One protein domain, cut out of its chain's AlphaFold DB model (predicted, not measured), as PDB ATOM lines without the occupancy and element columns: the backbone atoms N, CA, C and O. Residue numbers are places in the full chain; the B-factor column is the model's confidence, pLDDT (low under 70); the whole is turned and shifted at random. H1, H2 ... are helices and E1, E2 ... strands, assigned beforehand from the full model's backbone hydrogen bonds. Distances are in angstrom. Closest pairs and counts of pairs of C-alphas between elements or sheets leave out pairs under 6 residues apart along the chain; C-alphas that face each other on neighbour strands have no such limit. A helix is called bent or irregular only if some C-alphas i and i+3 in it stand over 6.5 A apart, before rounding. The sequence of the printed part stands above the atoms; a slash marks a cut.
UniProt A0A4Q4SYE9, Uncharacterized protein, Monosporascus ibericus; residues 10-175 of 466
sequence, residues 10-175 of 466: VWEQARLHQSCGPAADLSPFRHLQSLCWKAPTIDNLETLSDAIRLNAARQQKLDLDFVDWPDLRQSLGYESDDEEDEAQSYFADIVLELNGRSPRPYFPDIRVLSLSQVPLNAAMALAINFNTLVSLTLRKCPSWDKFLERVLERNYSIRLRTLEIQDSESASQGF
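This is residues 10 to 175 of the 466 residues of an uncharacterized protein of Monosporascus ibericus (UniProt A0A4Q4SYE9). Six short parallel strands stand side by side in chain order as a curled wall, and between them the chain returns on one side of it, like a short solenoid whose returns are partly helix and partly long loops. H1 packs over E2, H2 sits past the strand ends near E3, H3 slants from there back to H1, and H4 lies farther off, near E5. The printed part has 166 residues, with four named helices and six named strands, in the order E1 E2 H1 E3 H2 H3 E4 E5 H4 E6; the class is mixed, helices and strands, but under half of the residues, 78 of 166, are in named elements. It is compact, with a radius of gyration of the C-alphas of 15.1 A and spans of 42 by 39 by 30 A.

Start at E1, residues 13 to 16, an edge strand parallel to E2, residues 34 to 38, where N 14 and O 34 are 3.0 A apart, within hydrogen-bond range. H1, residues 42 to 58, is on the sheet at a height over the sheet of 9.8 A; its closest C-alphas to E2 are Ile 52 and Leu 35, 8.0 A apart. E3, residues 61 to 65, is parallel to E2, with N 63 and O 35 at 2.9 A. H2, residues 69 to 75, is not on the sheet. H3, residues 81 to 95, touches H1 with residues 94 to 95 alone, at a steep tilt of 49 degrees; the closest C-alphas are those of Ser 49 and Val 95, 4.7 A. E4, residues 112 to 116, is parallel to E3, with N 116 and O 64 at 2.8 A. E5, residues 135 to 139, is parallel to E4, with N 137 and O 113 at 2.8 A. H4, residues 144 to 153, touches no helix. E6, residues 162 to 166, is the other edge strand, parallel to E5, with N 138 and O 164 at 2.8 A. E2, H1, E3, then E3, H2, H3, E4, then E5, H4, E6 are strand-helix-strand units, parallel neighbour strands joined through helices, with right-handed crossovers. Each O i to N i+4 pair is within hydrogen-bond range in H2 and H4, against 8 of 13 in H1 and 7 of 11 in H3.

Find C-alpha 13, where E1 begins, at (-22.054, 23.527, -20.954). H1 runs 25.5 A from C-alpha 42 at (-28.487, 44.665, -25.345), with a kink of 34 degrees near residue 52. H1 and H3 are irregular: C-alphas 54 and 57 are 8.0 A apart, and C-alphas 82 and 85 are 7.7 A apart. H3 is 21.3 A long, H4 14.4 A and H2 9.5 A. E1 is 10.3 A long, E2 13.5 A, E3 13.3 A, E4 and E5 13.2 A each, and E6 13.4 A, ending at C-alpha 166, (-8.125, 37.989, -37.379).

The two C-alphas farthest apart are those of Val 10 and Asp 82, 45.0 A. The printed part has no cut. The links E1 to E2, H3 to E4 and E4 to E5 are long. Look for low pLDDT, under 70, at residues 10 to 13, 17 to 24 and 169 to 174; the mean of the printed part is 86.9.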
ATOM      1  N   VAL A  10     -25.787  18.096 -20.148       37.66
ATOM      2  CA  VAL A  10     -24.639  18.106 -19.241       37.66
ATOM      3  C   VAL A  10     -24.631  19.481 -18.577       37.66
ATOM      4  O   VAL A  10     -24.468  20.487 -19.261       37.66
ATOM      5  N   TRP A  11     -24.788  19.537 -17.251       50.94
ATOM      6  CA  TRP A  11     -24.896  20.771 -16.442       50.94
ATOM      7  C   TRP A  11     -23.643  21.682 -16.449       50.94
ATOM      8  O   TRP A  11     -23.525  22.597 -15.638       50.94
ATOM      9  N   GLU A  12     -22.701  21.424 -17.352       51.94
ATOM     10  CA  GLU A  12     -21.376  22.037 -17.441       51.94
ATOM     11  C   GLU A  12     -21.190  22.859 -18.729       51.94
ATOM     12  O   GLU A  12     -20.176  23.549 -18.862       51.94
ATOM     13  N   GLN A  13     -22.135  22.805 -19.679       66.31
ATOM     14  CA  GLN A  13     -22.054  23.527 -20.954       66.31
ATOM     15  C   GLN A  13     -23.347  24.286 -21.281       66.31
ATOM     16  O   GLN A  13     -24.434  23.717 -21.230       66.31
ATOM     17  N   ALA A  14     -23.214  25.547 -21.698       70.56
ATOM     18  CA  ALA A  14     -24.293  26.351 -22.271       70.56
ATOM     19  C   ALA A  14     -23.913  26.835 -23.682       70.56
ATOM     20  O   ALA A  14     -22.775  27.258 -23.911       70.56
ATOM     21  N   ARG A  15     -24.862  26.772 -24.628       70.75
ATOM     22  CA  ARG A  15     -24.735  27.313 -25.993       70.75
ATOM     23  C   ARG A  15     -25.980  28.116 -26.353       70.75
ATOM     24  O   ARG A  15     -27.082  27.582 -26.254       70.75
ATOM     25  N   LEU A  16     -25.798  29.364 -26.774       72.56
ATOM     26  CA  LEU A  16     -26.879  30.308 -27.060       72.56
ATOM     27  C   LEU A  16     -26.644  31.045 -28.385       72.56
ATOM     28  O   LEU A  16     -25.507  31.294 -28.794       72.56
ATOM     29  N   HIS A  17     -27.748  31.393 -29.037       66.25
ATOM     30  CA  HIS A  17     -27.814  32.100 -30.316       66.25
ATOM     31  C   HIS A  17     -28.856  33.226 -30.231       66.25
ATOM     32  O   HIS A  17     -29.739  33.171 -29.376       66.25
ATOM     33  N   GLN A  18     -28.808  34.167 -31.178       49.22
ATOM     34  CA  GLN A  18     -29.692  35.339 -31.332       49.22
ATOM     35  C   GLN A  18     -31.208  35.084 -31.159       49.22
ATOM     36  O   GLN A  18     -31.961  35.994 -30.833       49.22
ATOM     37  N   SER A  19     -31.684  33.852 -31.378       48.25
ATOM     38  CA  SER A  19     -33.088  33.454 -31.183       48.25
ATOM     39  C   SER A  19     -33.489  33.218 -29.717       48.25
ATOM     40  O   SER A  19     -34.662  32.959 -29.429       48.25
ATOM     41  N   CYS A  20     -32.549  33.308 -28.774       54.16
ATOM     42  CA  CYS A  20     -32.851  33.340 -27.349       54.16
ATOM     43  C   CYS A  20     -33.479  34.694 -27.009       54.16
ATOM     44  O   CYS A  20     -32.793  35.707 -26.941       54.16
ATOM     45  N   GLY A  21     -34.800  34.706 -26.808       52.62
ATOM     46  CA  GLY A  21     -35.526  35.922 -26.432       52.62
ATOM     47  C   GLY A  21     -35.010  36.556 -25.125       52.62
ATOM     48  O   GLY A  21     -34.269  35.903 -24.386       52.62
ATOM     49  N   PRO A  22     -35.456  37.783 -24.793       55.38
ATOM     50  CA  PRO A  22     -34.901  38.652 -23.735       55.38
ATOM     51  C   PRO A  22     -35.153  38.173 -22.283       55.38
ATOM     52  O   PRO A  22     -35.278  38.969 -21.362       55.38
ATOM     53  N   ALA A  23     -35.296  36.865 -22.064       54.56
ATOM     54  CA  ALA A  23     -35.672  36.237 -20.798       54.56
ATOM     55  C   ALA A  23     -34.955  34.885 -20.574       54.56
ATOM     56  O   ALA A  23     -35.517  33.962 -19.978       54.56
ATOM     57  N   ALA A  24     -33.742  34.723 -21.107       67.81
ATOM     58  CA  ALA A  24     -32.944  33.506 -20.964       67.81
ATOM     59  C   ALA A  24     -32.201  33.463 -19.611       67.81
ATOM     60  O   ALA A  24     -30.986  33.572 -19.584       67.81
ATOM     61  N   ASP A  25     -32.911  33.304 -18.489       75.62
ATOM     62  CA  ASP A  25     -32.286  33.257 -17.152       75.62
ATOM     63  C   ASP A  25     -31.220  32.145 -17.035       75.62
ATOM     64  O   ASP A  25     -31.526  30.948 -17.079       75.62
ATOM     65  N   LEU A  26     -29.959  32.559 -16.865       81.75
ATOM     66  CA  LEU A  26     -28.805  31.676 -16.672       81.75
ATOM     67  C   LEU A  26     -28.350  31.558 -15.209       81.75
ATOM     68  O   LEU A  26     -27.480  30.738 -14.905       81.75
ATOM     69  N   SER A  27     -28.962  32.298 -14.280       79.25
ATOM     70  CA  SER A  27     -28.629  32.261 -12.849       79.25
ATOM     71  C   SER A  27     -28.771  30.886 -12.147       79.25
ATOM     72  O   SER A  27     -28.117  30.690 -11.104       79.25
ATOM     73  N   PRO A  28     -29.539  29.894 -12.668       84.19
ATOM     74  CA  PRO A  28     -29.517  28.525 -12.150       84.19
ATOM     75  C   PRO A  28     -28.203  27.776 -12.422       84.19
ATOM     76  O   PRO A  28     -27.842  26.873 -11.663       84.19
ATOM     77  N   PHE A  29     -27.467  28.127 -13.482       84.38
ATOM     78  CA  PHE A  29     -26.281  27.391 -13.921       84.38
ATOM     79  C   PHE A  29     -25.013  27.924 -13.236       84.38
ATOM     80  O   PHE A  29     -24.329  28.803 -13.749       84.38
ATOM     81  N   ARG A  30     -24.687  27.376 -12.058       85.38
ATOM     82  CA  ARG A  30     -23.566  27.825 -11.191       85.38
ATOM     83  C   ARG A  30     -22.306  26.954 -11.264       85.38
ATOM     84  O   ARG A  30     -21.399  27.080 -10.438       85.38
ATOM     85  N   HIS A  31     -22.282  26.012 -12.204       88.81
ATOM     86  CA  HIS A  31     -21.196  25.047 -12.396       88.81
ATOM     87  C   HIS A  31     -20.770  24.907 -13.867       88.81
ATOM     88  O   HIS A  31     -20.120  23.918 -14.215       88.81
ATOM     89  N   LEU A  32     -21.098  25.890 -14.714       90.56
ATOM     90  CA  LEU A  32     -20.668  25.911 -16.109       90.56
ATOM     91  C   LEU A  32     -19.140  25.928 -16.186       90.56
ATOM     92  O   LEU A  32     -18.464  26.694 -15.504       90.56
ATOM     93  N   GLN A  33     -18.612  25.058 -17.039       94.81
ATOM     94  CA  GLN A  33     -17.209  25.026 -17.432       94.81
ATOM     95  C   GLN A  33     -17.045  25.582 -18.853       94.81
ATOM     96  O   GLN A  33     -15.996  26.133 -19.175       94.81
ATOM     97  N   SER A  34     -18.081  25.477 -19.696       95.44
ATOM     98  CA  SER A  34     -18.123  26.042 -21.046       95.44
ATOM     99  C   SER A  34     -19.340  26.947 -21.230       95.44
ATOM    100  O   SER A  34     -20.476  26.507 -21.063       95.44
ATOM    101  N   LEU A  35     -19.104  28.184 -21.659       94.38
ATOM    102  CA  LEU A  35     -20.132  29.141 -22.064       94.38
ATOM    103  C   LEU A  35     -19.850  29.564 -23.504       94.38
ATOM    104  O   LEU A  35     -18.742  29.998 -23.817       94.38
ATOM    105  N   CYS A  36     -20.849  29.416 -24.370       93.81
ATOM    106  CA  CYS A  36     -20.819  29.905 -25.739       93.81
ATOM    107  C   CYS A  36     -22.072  30.739 -26.016       93.81
ATOM    108  O   CYS A  36     -23.185  30.240 -25.839       93.81
ATOM    109  N   TRP A  37     -21.900  31.986 -26.455       91.94
ATOM    110  CA  TRP A  37     -23.008  32.873 -26.814       91.94
ATOM    111  C   TRP A  37     -22.663  33.650 -28.081       91.94
ATOM    112  O   TRP A  37     -21.652  34.351 -28.128       91.94
ATOM    113  N   LYS A  38     -23.513  33.526 -29.105       90.19
ATOM    114  CA  LYS A  38     -23.405  34.282 -30.357       90.19
ATOM    115  C   LYS A  38     -24.567  35.254 -30.546       90.19
ATOM    116  O   LYS A  38     -25.716  34.859 -30.341       90.19
ATOM    117  N   ALA A  39     -24.250  36.477 -30.967       87.56
ATOM    118  CA  ALA A  39     -25.146  37.627 -31.100       87.56
ATOM    119  C   ALA A  39     -26.020  37.882 -29.848       87.56
ATOM    120  O   ALA A  39     -27.249  37.799 -29.940       87.56
ATOM    121  N   PRO A  40     -25.424  38.144 -28.664       87.44
ATOM    122  CA  PRO A  40     -26.173  38.686 -27.535       87.44
ATOM    123  C   PRO A  40     -26.706  40.085 -27.886       87.44
ATOM    124  O   PRO A  40     -25.951  40.943 -28.334       87.44
ATOM    125  N   THR A  41     -28.001  40.326 -27.674       85.50
ATOM    126  CA  THR A  41     -28.578  41.677 -27.780       85.50
ATOM    127  C   THR A  41     -28.291  42.495 -26.518       85.50
ATOM    128  O   THR A  41     -27.865  41.941 -25.505       85.50
ATOM    129  N   ILE A  42     -28.587  43.800 -26.534       86.38
ATOM    130  CA  ILE A  42     -28.487  44.665 -25.345       86.38
ATOM    131  C   ILE A  42     -29.243  44.086 -24.129       86.38
ATOM    132  O   ILE A  42     -28.681  44.009 -23.037       86.38
ATOM    133  N   ASP A  43     -30.446  43.537 -24.342       85.69
ATOM    134  CA  ASP A  43     -31.263  42.865 -23.314       85.69
ATOM    135  C   ASP A  43     -30.613  41.586 -22.749       85.69
ATOM    136  O   ASP A  43     -31.043  41.050 -21.728       85.69
ATOM    137  N   ASN A  44     -29.608  41.027 -23.429       86.44
ATOM    138  CA  ASN A  44     -28.898  39.827 -22.993       86.44
ATOM    139  C   ASN A  44     -27.648  40.137 -22.156       86.44
ATOM    140  O   ASN A  44     -27.141  39.230 -21.495       86.44
ATOM    141  N   LEU A  45     -27.133  41.372 -22.171       88.44
ATOM    142  CA  LEU A  45     -25.817  41.690 -21.602       88.44
ATOM    143  C   LEU A  45     -25.769  41.555 -20.073       88.44
ATOM    144  O   LEU A  45     -24.790  41.027 -19.548       88.44
ATOM    145  N   GLU A  46     -26.837  41.925 -19.360       89.12
ATOM    146  CA  GLU A  46     -26.954  41.703 -17.906       89.12
ATOM    147  C   GLU A  46     -26.941  40.199 -17.573       89.12
ATOM    148  O   GLU A  46     -26.194  39.744 -16.710       89.12
ATOM    149  N   THR A  47     -27.692  39.400 -18.338       90.56
ATOM    150  CA  THR A  47     -27.729  37.933 -18.195       90.56
ATOM    151  C   THR A  47     -26.372  37.291 -18.505       90.56
ATOM    152  O   THR A  47     -25.965  36.341 -17.832       90.56
ATOM    153  N   LEU A  48     -25.661  37.796 -19.518       91.88
ATOM    154  CA  LEU A  48     -24.314  37.354 -19.878       91.88
ATOM    155  C   LEU A  48     -23.307  37.679 -18.765       91.88
ATOM    156  O   LEU A  48     -22.538  36.795 -18.384       91.88
ATOM    157  N   SER A  49     -23.350  38.901 -18.222       93.06
ATOM    158  CA  SER A  49     -22.537  39.324 -17.075       93.06
ATOM    159  C   SER A  49     -22.760  38.399 -15.878       93.06
ATOM    160  O   SER A  49     -21.814  37.794 -15.373       93.06
ATOM    161  N   ASP A  50     -24.019  38.160 -15.497       91.50
ATOM    162  CA  ASP A  50     -24.355  37.267 -14.387       91.50
ATOM    163  C   ASP A  50     -23.884  35.825 -14.612       91.50
ATOM    164  O   ASP A  50     -23.303  35.210 -13.712       91.50
ATOM    165  N   ALA A  51     -24.075  35.283 -15.817       92.19
ATOM    166  CA  ALA A  51     -23.626  33.937 -16.161       92.19
ATOM    167  C   ALA A  51     -22.099  33.796 -16.087       92.19
ATOM    168  O   ALA A  51     -21.602  32.793 -15.566       92.19
ATOM    169  N   ILE A  52     -21.355  34.796 -16.565       94.06
ATOM    170  CA  ILE A  52     -19.896  34.843 -16.459       94.06
ATOM    171  C   ILE A  52     -19.482  34.948 -14.987       94.06
ATOM    172  O   ILE A  52     -18.730  34.107 -14.496       94.06
ATOM    173  N   ARG A  53     -20.014  35.930 -14.258       92.38
ATOM    174  CA  ARG A  53     -19.674  36.246 -12.864       92.38
ATOM    175  C   ARG A  53     -19.925  35.077 -11.907       92.38
ATOM    176  O   ARG A  53     -19.112  34.820 -11.020       92.38
ATOM    177  N   LEU A  54     -21.012  34.327 -12.107       92.88
ATOM    178  CA  LEU A  54     -21.345  33.139 -11.311       92.88
ATOM    179  C   LEU A  54     -20.412  31.941 -11.561       92.88
ATOM    180  O   LEU A  54     -20.323  31.068 -10.695       92.88
ATOM    181  N   ASN A  55     -19.727  31.884 -12.708       94.19
ATOM    182  CA  ASN A  55     -18.938  30.723 -13.135       94.19
ATOM    183  C   ASN A  55     -17.439  31.006 -13.342       94.19
ATOM    184  O   ASN A  55     -16.664  30.056 -13.442       94.19
ATOM    185  N   ALA A  56     -17.001  32.271 -13.338       94.25
ATOM    186  CA  ALA A  56     -15.652  32.717 -13.712       94.25
ATOM    187  C   ALA A  56     -14.514  31.897 -13.078       94.25
ATOM    188  O   ALA A  56     -13.604  31.445 -13.774       94.25
ATOM    189  N   ALA A  57     -14.620  31.608 -11.777       94.12
ATOM    190  CA  ALA A  57     -13.640  30.826 -11.019       94.12
ATOM    191  C   ALA A  57     -13.461  29.365 -11.494       94.12
ATOM    192  O   ALA A  57     -12.524  28.708 -11.061       94.12
ATOM    193  N   ARG A  58     -14.369  28.846 -12.332       93.75
ATOM    194  CA  ARG A  58     -14.416  27.455 -12.828       93.75
ATOM    195  C   ARG A  58     -14.499  27.376 -14.359       93.75
ATOM    196  O   ARG A  58     -14.585  26.279 -14.914       93.75
ATOM    197  N   GLN A  59     -14.523  28.527 -15.029       95.25
ATOM    198  CA  GLN A  59     -14.731  28.641 -16.466       95.25
ATOM    199  C   GLN A  59     -13.487  28.139 -17.210       95.25
ATOM    200  O   GLN A  59     -12.411  28.720 -17.098       95.25
ATOM    201  N   GLN A  60     -13.638  27.068 -17.989       97.50
ATOM    202  CA  GLN A  60     -12.570  26.471 -18.798       97.50
ATOM    203  C   GLN A  60     -12.649  26.889 -20.269       97.50
ATOM    204  O   GLN A  60     -11.614  27.047 -20.913       97.50
ATOM    205  N   LYS A  61     -13.857  27.094 -20.804       97.94
ATOM    206  CA  LYS A  61     -14.086  27.619 -22.153       97.94
ATOM    207  C   LYS A  61     -15.032  28.818 -22.118       97.94
ATOM    208  O   LYS A  61     -16.141  28.712 -21.593       97.94
ATOM    209  N   LEU A  62     -14.618  29.923 -22.729       97.44
ATOM    210  CA  LEU A  62     -15.463  31.081 -23.018       97.44
ATOM    211  C   LEU A  62     -15.410  31.358 -24.525       97.44
ATOM    212  O   LEU A  62     -14.323  31.433 -25.093       97.44
ATOM    213  N   ASP A  63     -16.573  31.429 -25.170       96.38
ATOM    214  CA  ASP A  63     -16.721  31.545 -26.628       96.38
ATOM    215  C   ASP A  63     -17.812  32.574 -26.954       96.38
ATOM    216  O   ASP A  63     -19.001  32.243 -26.982       96.38
ATOM    217  N   LEU A  64     -17.414  33.836 -27.102       95.81
ATOM    218  CA  LEU A  64     -18.319  34.969 -27.290       95.81
ATOM    219  C   LEU A  64     -18.159  35.556 -28.686       95.81
ATOM    220  O   LEU A  64     -17.047  35.759 -29.168       95.81
ATOM    221  N   ASP A  65     -19.288  35.844 -29.319       93.25
ATOM    222  CA  ASP A  65     -19.351  36.400 -30.663       93.25
ATOM    223  C   ASP A  65     -20.413  37.493 -30.675       93.25
ATOM    224  O   ASP A  65     -21.604  37.192 -30.604       93.25
ATOM    225  N   PHE A  66     -19.996  38.758 -30.692       91.62
ATOM    226  CA  PHE A  66     -20.922  39.895 -30.698       91.62
ATOM    227  C   PHE A  66     -21.532  40.140 -32.085       91.62
ATOM    228  O   PHE A  66     -22.581  40.769 -32.169       91.62
ATOM    229  N   VAL A  67     -20.966  39.531 -33.137       85.69
ATOM    230  CA  VAL A  67     -21.424  39.532 -34.543       85.69
ATOM    231  C   VAL A  67     -21.399  40.893 -35.244       85.69
ATOM    232  O   VAL A  67     -20.967  40.931 -36.393       85.69
ATOM    233  N   ASP A  68     -21.782  41.974 -34.572       83.19
ATOM    234  CA  ASP A  68     -21.583  43.346 -35.033       83.19
ATOM    235  C   ASP A  68     -21.343  44.269 -33.825       83.19
ATOM    236  O   ASP A  68     -22.266  44.623 -33.085       83.19
ATOM    237  N   TRP A  69     -20.072  44.581 -33.552       88.69
ATOM    238  CA  TRP A  69     -19.731  45.507 -32.466       88.69
ATOM    239  C   TRP A  69     -20.087  46.964 -32.775       88.69
ATOM    240  O   TRP A  69     -20.621  47.599 -31.870       88.69
ATOM    241  N   PRO A  70     -19.843  47.513 -33.982       85.00
ATOM    242  CA  PRO A  70     -20.327  48.844 -34.353       85.00
ATOM    243  C   PRO A  70     -21.828  49.056 -34.095       85.00
ATOM    244  O   PRO A  70     -22.185  50.005 -33.393       85.00
ATOM    245  N   ASP A  71     -22.695  48.143 -34.545       86.06
ATOM    246  CA  ASP A  71     -24.146  48.236 -34.321       86.06
ATOM    247  C   ASP A  71     -24.512  48.114 -32.830       86.06
ATOM    248  O   ASP A  71     -25.380  48.837 -32.324       86.06
ATOM    249  N   LEU A  72     -23.848  47.217 -32.087       86.94
ATOM    250  CA  LEU A  72     -24.076  47.068 -30.644       86.94
ATOM    251  C   LEU A  72     -23.590  48.300 -29.863       86.94
ATOM    252  O   LEU A  72     -24.276  48.747 -28.946       86.94
ATOM    253  N   ARG A  73     -22.448  48.879 -30.247       87.31
ATOM    254  CA  ARG A  73     -21.885  50.124 -29.702       87.31
ATOM    255  C   ARG A  73     -22.848  51.292 -29.920       87.31
ATOM    256  O   ARG A  73     -23.143  52.004 -28.960       87.31
ATOM    257  N   GLN A  74     -23.384  51.451 -31.132       86.06
ATOM    258  CA  GLN A  74     -24.408  52.460 -31.411       86.06
ATOM    259  C   GLN A  74     -25.672  52.214 -30.575       86.06
ATOM    260  O   GLN A  74     -26.196  53.135 -29.954       86.06
ATOM    261  N   SER A  75     -26.121  50.959 -30.470       86.62
ATOM    262  CA  SER A  75     -27.282  50.579 -29.647       86.62
ATOM    263  C   SER A  75     -27.086  50.846 -28.145       86.62
ATOM    264  O   SER A  75     -28.065  51.036 -27.424       86.62
ATOM    265  N   LEU A  76     -25.836  50.872 -27.670       86.56
ATOM    266  CA  LEU A  76     -25.449  51.257 -26.309       86.56
ATOM    267  C   LEU A  76     -25.352  52.784 -26.108       86.56
ATOM    268  O   LEU A  76     -25.219  53.227 -24.970       86.56
ATOM    269  N   GLY A  77     -25.462  53.577 -27.179       85.06
ATOM    270  CA  GLY A  77     -25.442  55.044 -27.160       85.06
ATOM    271  C   GLY A  77     -24.085  55.689 -27.456       85.06
ATOM    272  O   GLY A  77     -23.976  56.903 -27.333       85.06
ATOM    273  N   TYR A  78     -23.069  54.914 -27.850       82.25
ATOM    274  CA  TYR A  78     -21.709  55.402 -28.115       82.25
ATOM    275  C   TYR A  78     -21.509  55.747 -29.600       82.25
ATOM    276  O   TYR A  78     -20.820  55.026 -30.332       82.25
ATOM    277  N   GLU A  79     -22.148  56.820 -30.060       74.06
ATOM    278  CA  GLU A  79     -22.223  57.179 -31.486       74.06
ATOM    279  C   GLU A  79     -21.009  57.970 -32.008       74.06
ATOM    280  O   GLU A  79     -20.872  58.125 -33.221       74.06
ATOM    281  N   SER A  80     -20.138  58.485 -31.129       74.50
ATOM    282  CA  SER A  80     -19.035  59.383 -31.515       74.50
ATOM    283  C   SER A  80     -17.638  58.813 -31.246       74.50
ATOM    284  O   SER A  80     -17.446  58.006 -30.336       74.50
ATOM    285  N   ASP A  81     -16.642  59.255 -32.022       70.31
ATOM    286  CA  ASP A  81     -15.232  58.857 -31.856       70.31
ATOM    287  C   ASP A  81     -14.633  59.330 -30.519       70.31
ATOM    288  O   ASP A  81     -13.795  58.642 -29.942       70.31
ATOM    289  N   ASP A  82     -15.118  60.453 -29.972       73.12
ATOM    290  CA  ASP A  82     -14.708  60.971 -28.656       73.12
ATOM    291  C   ASP A  82     -15.032  59.994 -27.502       73.12
ATOM    292  O   ASP A  82     -14.440  60.079 -26.425       73.12
ATOM    293  N   GLU A  83     -15.955  59.051 -27.721       76.81
ATOM    294  CA  GLU A  83     -16.397  58.039 -26.754       76.81
ATOM    295  C   GLU A  83     -15.742  56.660 -26.987       76.81
ATOM    296  O   GLU A  83     -16.110  55.674 -26.340       76.81
ATOM    297  N   GLU A  84     -14.776  56.551 -27.910       77.62
ATOM    298  CA  GLU A  84     -14.197  55.260 -28.299       77.62
ATOM    299  C   GLU A  84     -13.523  54.526 -27.123       77.62
ATOM    300  O   GLU A  84     -13.754  53.331 -26.947       77.62
ATOM    301  N   ASP A  85     -12.751  55.219 -26.280       78.75
ATOM    302  CA  ASP A  85     -12.080  54.614 -25.113       78.75
ATOM    303  C   ASP A  85     -13.081  54.066 -24.068       78.75
ATOM    304  O   ASP A  85     -12.822  53.042 -23.419       78.75
ATOM    305  N   GLU A  86     -14.244  54.714 -23.917       82.81
ATOM    306  CA  GLU A  86     -15.325  54.251 -23.035       82.81
ATOM    307  C   GLU A  86     -16.006  53.011 -23.624       82.81
ATOM    308  O   GLU A  86     -16.142  51.989 -22.945       82.81
ATOM    309  N   ALA A  87     -16.340  53.051 -24.919       85.19
ATOM    310  CA  ALA A  87     -16.903  51.919 -25.644       85.19
ATOM    311  C   ALA A  87     -15.955  50.702 -25.635       85.19
ATOM    312  O   ALA A  87     -16.389  49.579 -25.369       85.19
ATOM    313  N   GLN A  88     -14.649  50.903 -25.850       84.69
ATOM    314  CA  GLN A  88     -13.633  49.844 -25.779       84.69
ATOM    315  C   GLN A  88     -13.515  49.228 -24.372       84.69
ATOM    316  O   GLN A  88     -13.169  48.054 -24.231       84.69
ATOM    317  N   SER A  89     -13.831  49.989 -23.321       89.00
ATOM    318  CA  SER A  89     -13.793  49.502 -21.937       89.00
ATOM    319  C   SER A  89     -15.092  48.827 -21.488       89.00
ATOM    320  O   SER A  89     -15.076  48.084 -20.506       89.00
ATOM    321  N   TYR A  90     -16.194  48.983 -22.234       90.44
ATOM    322  CA  TYR A  90     -17.524  48.470 -21.885       90.44
ATOM    323  C   TYR A  90     -17.535  46.986 -21.476       90.44
ATOM    324  O   TYR A  90     -18.099  46.625 -20.442       90.44
ATOM    325  N   PHE A  91     -16.894  46.098 -22.245       93.25
ATOM    326  CA  PHE A  91     -16.898  44.668 -21.911       93.25
ATOM    327  C   PHE A  91     -16.129  44.370 -20.614       93.25
ATOM    328  O   PHE A  91     -16.586  43.570 -19.796       93.25
ATOM    329  N   ALA A  92     -15.000  45.043 -20.382       93.56
ATOM    330  CA  ALA A  92     -14.219  44.891 -19.158       93.56
ATOM    331  C   ALA A  92     -14.962  45.442 -17.928       93.56
ATOM    332  O   ALA A  92     -15.016  44.773 -16.895       93.56
ATOM    333  N   ASP A  93     -15.552  46.628 -18.048       91.19
ATOM    334  CA  ASP A  93     -16.048  47.396 -16.906       91.19
ATOM    335  C   ASP A  93     -17.516  47.084 -16.573       91.19
ATOM    336  O   ASP A  93     -17.884  47.082 -15.398       91.19
ATOM    337  N   ILE A  94     -18.342  46.768 -17.581       89.81
ATOM    338  CA  ILE A  94     -19.786  46.509 -17.432       89.81
ATOM    339  C   ILE A  94     -20.110  45.010 -17.488       89.81
ATOM    340  O   ILE A  94     -20.856  44.512 -16.647       89.81
ATOM    341  N   VAL A  95     -19.548  44.261 -18.447       92.25
ATOM    342  CA  VAL A  95     -19.895  42.832 -18.633       92.25
ATOM    343  C   VAL A  95     -19.054  41.897 -17.756       92.25
ATOM    344  O   VAL A  95     -19.540  40.854 -17.328       92.25
ATOM    345  N   LEU A  96     -17.801  42.251 -17.461       93.12
ATOM    346  CA  LEU A  96     -16.933  41.489 -16.550       93.12
ATOM    347  C   LEU A  96     -16.812  42.113 -15.145       93.12
ATOM    348  O   LEU A  96     -16.232  41.489 -14.251       93.12
ATOM    349  N   GLU A  97     -17.324  43.334 -14.948       92.25
ATOM    350  CA  GLU A  97     -17.204  44.129 -13.712       92.25
ATOM    351  C   GLU A  97     -15.749  44.223 -13.187       92.25
ATOM    352  O   GLU A  97     -15.485  44.178 -11.974       92.25
ATOM    353  N   LEU A  98     -14.757  44.309 -14.085       91.56
ATOM    354  CA  LEU A  98     -13.343  44.346 -13.713       91.56
ATOM    355  C   LEU A  98     -13.005  45.651 -12.990       91.56
ATOM    356  O   LEU A  98     -13.109  46.747 -13.520       91.56
ATOM    357  N   ASN A  99     -12.534  45.529 -11.753       87.19
ATOM    358  CA  ASN A  99     -12.158  46.667 -10.930       87.19
ATOM    359  C   ASN A  99     -10.928  46.340 -10.064       87.19
ATOM    360  O   ASN A  99     -10.336  45.258 -10.135       87.19
ATOM    361  N   GLY A 100     -10.509  47.289  -9.223       81.38
ATOM    362  CA  GLY A 100      -9.342  47.130  -8.343       81.38
ATOM    363  C   GLY A 100      -9.456  46.011  -7.293       81.38
ATOM    364  O   GLY A 100      -8.452  45.686  -6.664       81.38
ATOM    365  N   ARG A 101     -10.647  45.430  -7.093       84.88
ATOM    366  CA  ARG A 101     -10.916  44.325  -6.155       84.88
ATOM    367  C   ARG A 101     -11.173  42.984  -6.845       84.88
ATOM    368  O   ARG A 101     -11.227  41.972  -6.148       84.88
ATOM    369  N   SER A 102     -11.358  42.965  -8.166       87.38
ATOM    370  CA  SER A 102     -11.624  41.728  -8.906       87.38
ATOM    371  C   SER A 102     -10.431  40.768  -8.780       87.38
ATOM    372  O   SER A 102      -9.282  41.229  -8.792       87.38
ATOM    373  N   PRO A 103     -10.666  39.448  -8.641       87.06
ATOM    374  CA  PRO A 103      -9.589  38.468  -8.569       87.06
ATOM    375  C   PRO A 103      -8.707  38.526  -9.823       87.06
ATOM    376  O   PRO A 103      -9.175  38.830 -10.919       87.06
ATOM    377  N   ARG A 104      -7.408  38.263  -9.641       89.38
ATOM    378  CA  ARG A 104      -6.391  38.275 -10.701       89.38
ATOM    379  C   ARG A 104      -5.578  36.980 -10.609       89.38
ATOM    380  O   ARG A 104      -4.802  36.851  -9.660       89.38
ATOM    381  N   PRO A 105      -5.748  36.024 -11.539       94.25
ATOM    382  CA  PRO A 105      -6.700  36.033 -12.659       94.25
ATOM    383  C   PRO A 105      -8.170  35.981 -12.200       94.25
ATOM    384  O   PRO A 105      -8.481  35.440 -11.140       94.25
ATOM    385  N   TYR A 106      -9.068  36.521 -13.025       95.69
ATOM    386  CA  TYR A 106     -10.524  36.437 -12.851       95.69
ATOM    387  C   TYR A 106     -11.054  35.078 -13.329       95.69
ATOM    388  O   TYR A 106     -11.928  34.488 -12.699       95.69
ATOM    389  N   PHE A 107     -10.442  34.550 -14.394       96.50
ATOM    390  CA  PHE A 107     -10.657  33.205 -14.917       96.50
ATOM    391  C   PHE A 107      -9.419  32.325 -14.640       96.50
ATOM    392  O   PHE A 107      -8.536  32.211 -15.494       96.50
ATOM    393  N   PRO A 108      -9.291  31.728 -13.438       96.44
ATOM    394  CA  PRO A 108      -8.101  30.973 -13.041       96.44
ATOM    395  C   PRO A 108      -7.928  29.644 -13.786       96.44
ATOM    396  O   PRO A 108      -6.789  29.238 -13.998       96.44
ATOM    397  N   ASP A 109      -9.017  28.994 -14.202       96.81
ATOM    398  CA  ASP A 109      -9.004  27.658 -14.821       96.81
ATOM    399  C   ASP A 109      -9.163  27.676 -16.356       96.81
ATOM    400  O   ASP A 109      -9.279  26.615 -16.982       96.81
ATOM    401  N   ILE A 110      -9.148  28.863 -16.978       97.75
ATOM    402  CA  ILE A 110      -9.419  29.041 -18.411       97.75
ATOM    403  C   ILE A 110      -8.421  28.270 -19.285       97.75
ATOM    404  O   ILE A 110      -7.209  28.318 -19.070       97.75
ATOM    405  N   ARG A 111      -8.952  27.549 -20.277       98.25
ATOM    406  CA  ARG A 111      -8.230  26.727 -21.265       98.25
ATOM    407  C   ARG A 111      -8.438  27.223 -22.688       98.25
ATOM    408  O   ARG A 111      -7.499  27.190 -23.475       98.25
ATOM    409  N   VAL A 112      -9.650  27.671 -23.005       98.50
ATOM    410  CA  VAL A 112     -10.050  28.122 -24.340       98.50
ATOM    411  C   VAL A 112     -10.744  29.472 -24.218       98.50
ATOM    412  O   VAL A 112     -11.780  29.575 -23.557       98.50
ATOM    413  N   LEU A 113     -10.192  30.490 -24.870       98.44
ATOM    414  CA  LEU A 113     -10.794  31.813 -24.986       98.44
ATOM    415  C   LEU A 113     -10.990  32.130 -26.469       98.44
ATOM    416  O   LEU A 113     -10.020  32.301 -27.198       98.44
ATOM    417  N   SER A 114     -12.247  32.184 -26.900       97.75
ATOM    418  CA  SER A 114     -12.659  32.557 -28.253       97.75
ATOM    419  C   SER A 114     -13.518  33.807 -28.156       97.75
ATOM    420  O   SER A 114     -14.570  33.790 -27.519       97.75
ATOM    421  N   LEU A 115     -13.039  34.899 -28.735       97.00
ATOM    422  CA  LEU A 115     -13.709  36.189 -28.757       97.00
ATOM    423  C   LEU A 115     -13.810  36.652 -30.212       97.00
ATOM    424  O   LEU A 115     -12.856  36.548 -30.984       97.00
ATOM    425  N   SER A 116     -14.993  37.113 -30.596       94.25
ATOM    426  CA  SER A 116     -15.302  37.619 -31.929       94.25
ATOM    427  C   SER A 116     -16.082  38.919 -31.783       94.25
ATOM    428  O   SER A 116     -17.154  38.933 -31.178       94.25
ATOM    429  N   GLN A 117     -15.498  40.014 -32.268       92.56
ATOM    430  CA  GLN A 117     -15.997  41.384 -32.118       92.56
ATOM    431  C   GLN A 117     -16.296  41.791 -30.668       92.56
ATOM    432  O   GLN A 117     -17.159  42.616 -30.399       92.56
ATOM    433  N   VAL A 118     -15.572  41.227 -29.703       94.06
ATOM    434  CA  VAL A 118     -15.643  41.690 -28.314       94.06
ATOM    435  C   VAL A 118     -14.589  42.785 -28.145       94.06
ATOM    436  O   VAL A 118     -13.426  42.520 -28.460       94.06
ATOM    437  N   PRO A 119     -14.941  43.998 -27.678       93.06
ATOM    438  CA  PRO A 119     -13.952  45.033 -27.406       93.06
ATOM    439  C   PRO A 119     -13.023  44.572 -26.282       93.06
ATOM    440  O   PRO A 119     -13.470  44.074 -25.245       93.06
ATOM    441  N   LEU A 120     -11.719  44.706 -26.511       92.88
ATOM    442  CA  LEU A 120     -10.683  44.343 -25.556       92.88
ATOM    443  C   LEU A 120     -10.040  45.597 -24.984       92.88
ATOM    444  O   LEU A 120      -9.972  46.646 -25.617       92.88
ATOM    445  N   ASN A 121      -9.484  45.461 -23.786       90.25
ATOM    446  CA  ASN A 121      -8.580  46.461 -23.252       90.25
ATOM    447  C   ASN A 121      -7.457  45.812 -22.435       90.25
ATOM    448  O   ASN A 121      -7.469  44.625 -22.085       90.25
ATOM    449  N   ALA A 122      -6.479  46.631 -22.070       91.06
ATOM    450  CA  ALA A 122      -5.330  46.203 -21.292       91.06
ATOM    451  C   ALA A 122      -5.667  45.867 -19.812       91.06
ATOM    452  O   ALA A 122      -4.783  45.462 -19.058       91.06
ATOM    453  N   ALA A 123      -6.908  46.019 -19.336       90.12
ATOM    454  CA  ALA A 123      -7.310  45.488 -18.028       90.12
ATOM    455  C   ALA A 123      -7.621  43.982 -18.111       90.12
ATOM    456  O   ALA A 123      -7.263  43.228 -17.202       90.12
ATOM    457  N   MET A 124      -8.196  43.522 -19.229       93.69
ATOM    458  CA  MET A 124      -8.549  42.113 -19.450       93.69
ATOM    459  C   MET A 124      -7.340  41.170 -19.444       93.69
ATOM    460  O   MET A 124      -7.459  40.031 -18.997       93.69
ATOM    461  N   ALA A 125      -6.153  41.636 -19.837       94.00
ATOM    462  CA  ALA A 125      -4.916  40.855 -19.750       94.00
ATOM    463  C   ALA A 125      -4.574  40.401 -18.311       94.00
ATOM    464  O   ALA A 125      -3.860  39.422 -18.127       94.00
ATOM    465  N   LEU A 126      -5.115  41.073 -17.284       92.06
ATOM    466  CA  LEU A 126      -4.980  40.688 -15.870       92.06
ATOM    467  C   LEU A 126      -6.091  39.736 -15.390       92.06
ATOM    468  O   LEU A 126      -5.992  39.173 -14.297       92.06
ATOM    469  N   ALA A 127      -7.158  39.584 -16.178       94.81
ATOM    470  CA  ALA A 127      -8.292  38.710 -15.901       94.81
ATOM    471  C   ALA A 127      -8.057  37.273 -16.407       94.81
ATOM    472  O   ALA A 127      -8.587  36.330 -15.817       94.81
ATOM    473  N   ILE A 128      -7.252  37.093 -17.458       96.00
ATOM    474  CA  ILE A 128      -6.976  35.795 -18.094       96.00
ATOM    475  C   ILE A 128      -5.738  35.121 -17.479       96.00
ATOM    476  O   ILE A 128      -4.704  35.754 -17.282       96.00
ATOM    477  N   ASN A 129      -5.809  33.812 -17.211       96.00
ATOM    478  CA  ASN A 129      -4.652  33.028 -16.777       96.00
ATOM    479  C   ASN A 129      -3.902  32.395 -17.965       96.00
ATOM    480  O   ASN A 129      -4.207  31.283 -18.399       96.00
ATOM    481  N   PHE A 130      -2.870  33.072 -18.470       95.94
ATOM    482  CA  PHE A 130      -2.052  32.570 -19.586       95.94
ATOM    483  C   PHE A 130      -1.253  31.292 -19.270       95.94
ATOM    484  O   PHE A 130      -0.909  30.552 -20.189       95.94
ATOM    485  N   ASN A 131      -1.048  30.967 -17.985       95.19
ATOM    486  CA  ASN A 131      -0.410  29.712 -17.569       95.19
ATOM    487  C   ASN A 131      -1.327  28.485 -17.757       95.19
ATOM    488  O   ASN A 131      -0.853  27.346 -17.715       95.19
ATOM    489  N   THR A 132      -2.645  28.694 -17.875       96.75
ATOM    490  CA  THR A 132      -3.638  27.626 -18.084       96.75
ATOM    491  C   THR A 132      -4.241  27.632 -19.478       96.75
ATOM    492  O   THR A 132      -4.672  26.563 -19.919       96.75
ATOM    493  N   LEU A 133      -4.254  28.790 -20.146       98.31
ATOM    494  CA  LEU A 133      -4.796  28.987 -21.484       98.31
ATOM    495  C   LEU A 133      -3.992  28.194 -22.529       98.31
ATOM    496  O   LEU A 133      -2.773  28.313 -22.615       98.31
ATOM    497  N   VAL A 134      -4.699  27.385 -23.318       98.44
ATOM    498  CA  VAL A 134      -4.154  26.498 -24.361       98.44
ATOM    499  C   VAL A 134      -4.582  26.956 -25.757       98.44
ATOM    500  O   VAL A 134      -3.844  26.764 -26.718       98.44
ATOM    501  N   SER A 135      -5.754  27.580 -25.879       98.69
ATOM    502  CA  SER A 135      -6.279  28.105 -27.139       98.69
ATOM    503  C   SER A 135      -6.764  29.539 -26.953       98.69
ATOM    504  O   SER A 135      -7.553  29.815 -26.042       98.69
ATOM    505  N   LEU A 136      -6.278  30.434 -27.812       98.69
ATOM    506  CA  LEU A 136      -6.692  31.831 -27.897       98.69
ATOM    507  C   LEU A 136      -7.142  32.138 -29.326       98.69
ATOM    508  O   LEU A 136      -6.395  31.923 -30.277       98.69
ATOM    509  N   THR A 137      -8.342  32.685 -29.460       97.88
ATOM    510  CA  THR A 137      -8.905  33.134 -30.729       97.88
ATOM    511  C   THR A 137      -9.470  34.536 -30.555       97.88
ATOM    512  O   THR A 137     -10.400  34.714 -29.770       97.88
ATOM    513  N   LEU A 138      -8.933  35.509 -31.289       96.56
ATOM    514  CA  LEU A 138      -9.388  36.899 -31.314       96.56
ATOM    515  C   LEU A 138      -9.754  37.268 -32.757       96.56
ATOM    516  O   LEU A 138      -8.876  37.411 -33.607       96.56
ATOM    517  N   ARG A 139     -11.053  37.397 -33.049       93.62
ATOM    518  CA  ARG A 139     -11.560  37.761 -34.381       93.62
ATOM    519  C   ARG A 139     -12.167  39.155 -34.383       93.62
ATOM    520  O   ARG A 139     -13.122  39.386 -33.651       93.62
ATOM    521  N   LYS A 140     -11.632  40.072 -35.192       90.94
ATOM    522  CA  LYS A 140     -12.094  41.465 -35.341       90.94
ATOM    523  C   LYS A 140     -12.364  42.150 -33.988       90.94
ATOM    524  O   LYS A 140     -13.372  42.825 -33.821       90.94
ATOM    525  N   CYS A 141     -11.528  41.879 -32.984       92.88
ATOM    526  CA  CYS A 141     -11.706  42.367 -31.615       92.88
ATOM    527  C   CYS A 141     -10.950  43.695 -31.446       92.88
ATOM    528  O   CYS A 141      -9.723  43.660 -31.511       92.88
ATOM    529  N   PRO A 142     -11.622  44.840 -31.226       91.19
ATOM    530  CA  PRO A 142     -10.944  46.122 -31.030       91.19
ATOM    531  C   PRO A 142      -9.917  46.083 -29.896       91.19
ATOM    532  O   PRO A 142     -10.188  45.495 -28.847       91.19
ATOM    533  N   SER A 143      -8.766  46.736 -30.087       91.44
ATOM    534  CA  SER A 143      -7.679  46.847 -29.099       91.44
ATOM    535  C   SER A 143      -7.092  45.494 -28.638       91.44
ATOM    536  O   SER A 143      -6.609  45.351 -27.507       91.44
ATOM    537  N   TRP A 144      -7.098  44.480 -29.516       93.94
ATOM    538  CA  TRP A 144      -6.422  43.195 -29.268       93.94
ATOM    539  C   TRP A 144      -4.901  43.337 -29.136       93.94
ATOM    540  O   TRP A 144      -4.279  42.602 -28.368       93.94
ATOM    541  N   ASP A 145      -4.321  44.312 -29.832       92.69
ATOM    542  CA  ASP A 145      -2.915  44.695 -29.755       92.69
ATOM    543  C   ASP A 145      -2.557  45.180 -28.339       92.69
ATOM    544  O   ASP A 145      -1.725  44.566 -27.672       92.69
ATOM    545  N   LYS A 146      -3.276  46.173 -27.800       92.38
ATOM    546  CA  LYS A 146      -3.116  46.672 -26.417       92.38
ATOM    547  C   LYS A 146      -3.339  45.578 -25.364       92.38
ATOM    548  O   LYS A 146      -2.756  45.614 -24.277       92.38
ATOM    549  N   PHE A 147      -4.205  44.605 -25.656       94.62
ATOM    550  CA  PHE A 147      -4.402  43.432 -24.805       94.62
ATOM    551  C   PHE A 147      -3.151  42.538 -24.780       94.62
ATOM    552  O   PHE A 147      -2.677  42.230 -23.686       94.62
ATOM    553  N   LEU A 148      -2.580  42.166 -25.933       95.75
ATOM    554  CA  LEU A 148      -1.375  41.325 -25.996       95.75
ATOM    555  C   LEU A 148      -0.104  42.050 -25.524       95.75
ATOM    556  O   LEU A 148       0.695  41.451 -24.805       95.75
ATOM    557  N   GLU A 149       0.050  43.340 -25.821       95.12
ATOM    558  CA  GLU A 149       1.140  44.181 -25.301       95.12
ATOM    559  C   GLU A 149       1.185  44.122 -23.765       95.12
ATOM    560  O   GLU A 149       2.224  43.858 -23.157       95.12
ATOM    561  N   ARG A 150       0.028  44.234 -23.105       95.50
ATOM    562  CA  ARG A 150      -0.059  44.089 -21.648       95.50
ATOM    563  C   ARG A 150       0.259  42.676 -21.149       95.50
ATOM    564  O   ARG A 150       0.693  42.535 -20.005       95.50
ATOM    565  N   VAL A 151       0.040  41.628 -21.942       95.88
ATOM    566  CA  VAL A 151       0.449  40.254 -21.584       95.88
ATOM    567  C   VAL A 151       1.977  40.152 -21.587       95.88
ATOM    568  O   VAL A 151       2.546  39.600 -20.639       95.88
ATOM    569  N   LEU A 152       2.631  40.764 -22.581       96.00
ATOM    570  CA  LEU A 152       4.089  40.870 -22.688       96.00
ATOM    571  C   LEU A 152       4.696  41.673 -21.529       96.00
ATOM    572  O   LEU A 152       5.579  41.168 -20.836       96.00
ATOM    573  N   GLU A 153       4.159  42.860 -21.221       96.00
ATOM    574  CA  GLU A 153       4.591  43.689 -20.078       96.00
ATOM    575  C   GLU A 153       4.564  42.944 -18.729       96.00
ATOM    576  O   GLU A 153       5.284  43.297 -17.791       96.00
ATOM    577  N   ARG A 154       3.692  41.938 -18.593       93.75
ATOM    578  CA  ARG A 154       3.533  41.146 -17.364       93.75
ATOM    579  C   ARG A 154       4.419  39.908 -17.313       93.75
ATOM    580  O   ARG A 154       4.508  39.317 -16.237       93.75
ATOM    581  N   ASN A 155       5.081  39.552 -18.416       90.75
ATOM    582  CA  ASN A 155       5.973  38.397 -18.527       90.75
ATOM    583  C   ASN A 155       5.319  37.099 -18.000       90.75
ATOM    584  O   ASN A 155       5.878  36.378 -17.168       90.75
ATOM    585  N   TYR A 156       4.073  36.847 -18.418       90.94
ATOM    586  CA  TYR A 156       3.349  35.622 -18.070       90.94
ATOM    587  C   TYR A 156       3.957  34.396 -18.775       90.94
ATOM    588  O   TYR A 156       4.430  34.494 -19.903       90.94
ATOM    589  N   SER A 157       3.881  33.208 -18.158       93.88
ATOM    590  CA  SER A 157       4.257  31.960 -18.839       93.88
ATOM    591  C   SER A 157       3.110  31.520 -19.749       93.88
ATOM    592  O   SER A 157       2.174  30.851 -19.318       93.88
ATOM    593  N   ILE A 158       3.179  31.921 -21.015       96.69
ATOM    594  CA  ILE A 158       2.207  31.549 -22.047       96.69
ATOM    595  C   ILE A 158       2.371  30.054 -22.378       96.69
ATOM    596  O   ILE A 158       3.490  29.550 -22.477       96.69
ATOM    597  N   ARG A 159       1.253  29.325 -22.517       95.38
ATOM    598  CA  ARG A 159       1.224  27.882 -22.849       95.38
ATOM    599  C   ARG A 159       0.265  27.540 -23.995       95.38
ATOM    600  O   ARG A 159      -0.335  26.462 -24.017       95.38
ATOM    601  N   LEU A 160       0.104  28.479 -24.924       98.31
ATOM    602  CA  LEU A 160      -0.774  28.330 -26.076       98.31
ATOM    603  C   LEU A 160      -0.260  27.251 -27.037       98.31
ATOM    604  O   LEU A 160       0.919  27.208 -27.370       98.31
ATOM    605  N   ARG A 161      -1.187  26.414 -27.503       98.50
ATOM    606  CA  ARG A 161      -1.017  25.469 -28.615       98.50
ATOM    607  C   ARG A 161      -1.748  25.935 -29.869       98.50
ATOM    608  O   ARG A 161      -1.250  25.694 -30.959       98.50
ATOM    609  N   THR A 162      -2.868  26.636 -29.715       98.56
ATOM    610  CA  THR A 162      -3.637  27.201 -30.831       98.56
ATOM    611  C   THR A 162      -3.763  28.710 -30.656       98.56
ATOM    612  O   THR A 162      -4.242  29.171 -29.615       98.56
ATOM    613  N   LEU A 163      -3.368  29.468 -31.678       98.44
ATOM    614  CA  LEU A 163      -3.549  30.916 -31.758       98.44
ATOM    615  C   LEU A 163      -4.241  31.281 -33.077       98.44
ATOM    616  O   LEU A 163      -3.744  30.966 -34.157       98.44
ATOM    617  N   GLU A 164      -5.372  31.972 -32.988       97.25
ATOM    618  CA  GLU A 164      -6.062  32.569 -34.131       97.25
ATOM    619  C   GLU A 164      -6.206  34.077 -33.904       97.25
ATOM    620  O   GLU A 164      -6.859  34.497 -32.949       97.25
ATOM    621  N   ILE A 165      -5.616  34.880 -34.787       95.06
ATOM    622  CA  ILE A 165      -5.806  36.331 -34.851       95.06
ATOM    623  C   ILE A 165      -6.428  36.655 -36.208       95.06
ATOM    624  O   ILE A 165      -5.889  36.284 -37.248       95.06
ATOM    625  N   GLN A 166      -7.559  37.351 -36.196       92.19
ATOM    626  CA  GLN A 166      -8.125  37.989 -37.379       92.19
ATOM    627  C   GLN A 166      -8.242  39.481 -37.091       92.19
ATOM    628  O   GLN A 166      -9.159  39.902 -36.388       92.19
ATOM    629  N   ASP A 167      -7.299  40.253 -37.612       88.75
ATOM    630  CA  ASP A 167      -7.280  41.707 -37.518       88.75
ATOM    631  C   ASP A 167      -8.144  42.349 -38.621       88.75
ATOM    632  O   ASP A 167      -8.470  41.724 -39.636       88.75
ATOM    633  N   SER A 168      -8.520  43.606 -38.417       74.88
ATOM    634  CA  SER A 168      -9.196  44.468 -39.390       74.88
ATOM    635  C   SER A 168      -8.705  45.903 -39.211       74.88
ATOM    636  O   SER A 168      -8.224  46.247 -38.137       74.88
ATOM    637  N   GLU A 169      -8.844  46.766 -40.222       64.31
ATOM    638  CA  GLU A 169      -8.337  48.156 -40.152       64.31
ATOM    639  C   GLU A 169      -8.908  48.962 -38.966       64.31
ATOM    640  O   GLU A 169      -8.273  49.892 -38.483       64.31
ATOM    641  N   SER A 170     -10.079  48.567 -38.458       60.94
ATOM    642  CA  SER A 170     -10.744  49.121 -37.273       60.94
ATOM    643  C   SER A 170     -10.411  48.430 -35.938       60.94
ATOM    644  O   SER A 170     -10.950  48.828 -34.907       60.94
ATOM    645  N   ALA A 171      -9.595  47.369 -35.924       60.16
ATOM    646  CA  ALA A 171      -9.364  46.542 -34.733       60.16
ATOM    647  C   ALA A 171      -7.990  46.745 -34.064       60.16
ATOM    648  O   ALA A 171      -7.895  46.542 -32.851       60.16
ATOM    649  N   SER A 172      -6.962  47.184 -34.801       64.38
ATOM    650  CA  SER A 172      -5.643  47.552 -34.262       64.38
ATOM    651  C   SER A 172      -5.244  48.975 -34.665       64.38
ATOM    652  O   SER A 172      -5.650  49.477 -35.710       64.38
ATOM    653  N   GLN A 173      -4.412  49.648 -33.862       60.62
ATOM    654  CA  GLN A 173      -3.974  51.028 -34.151       60.62
ATOM    655  C   GLN A 173      -2.772  51.077 -35.119       60.62
ATOM    656  O   GLN A 173      -1.876  51.908 -34.982       60.62
ATOM    657  N   GLY A 174      -2.708  50.144 -36.077       64.00
ATOM    658  CA  GLY A 174      -1.621  50.017 -37.059       64.00
ATOM    659  C   GLY A 174      -0.316  49.403 -36.529       64.00
ATOM    660  O   GLY A 174       0.599  49.152 -37.311       64.00
ATOM    661  N   PHE A 175      -0.222  49.114 -35.225       71.12
ATOM    662  CA  PHE A 175       0.947  48.478 -34.596       71.12
ATOM    663  C   PHE A 175       0.767  46.978 -34.311       71.12
ATOM    664  O   PHE A 175       1.736  46.319 -33.926       71.12
TER     665      PHE A 175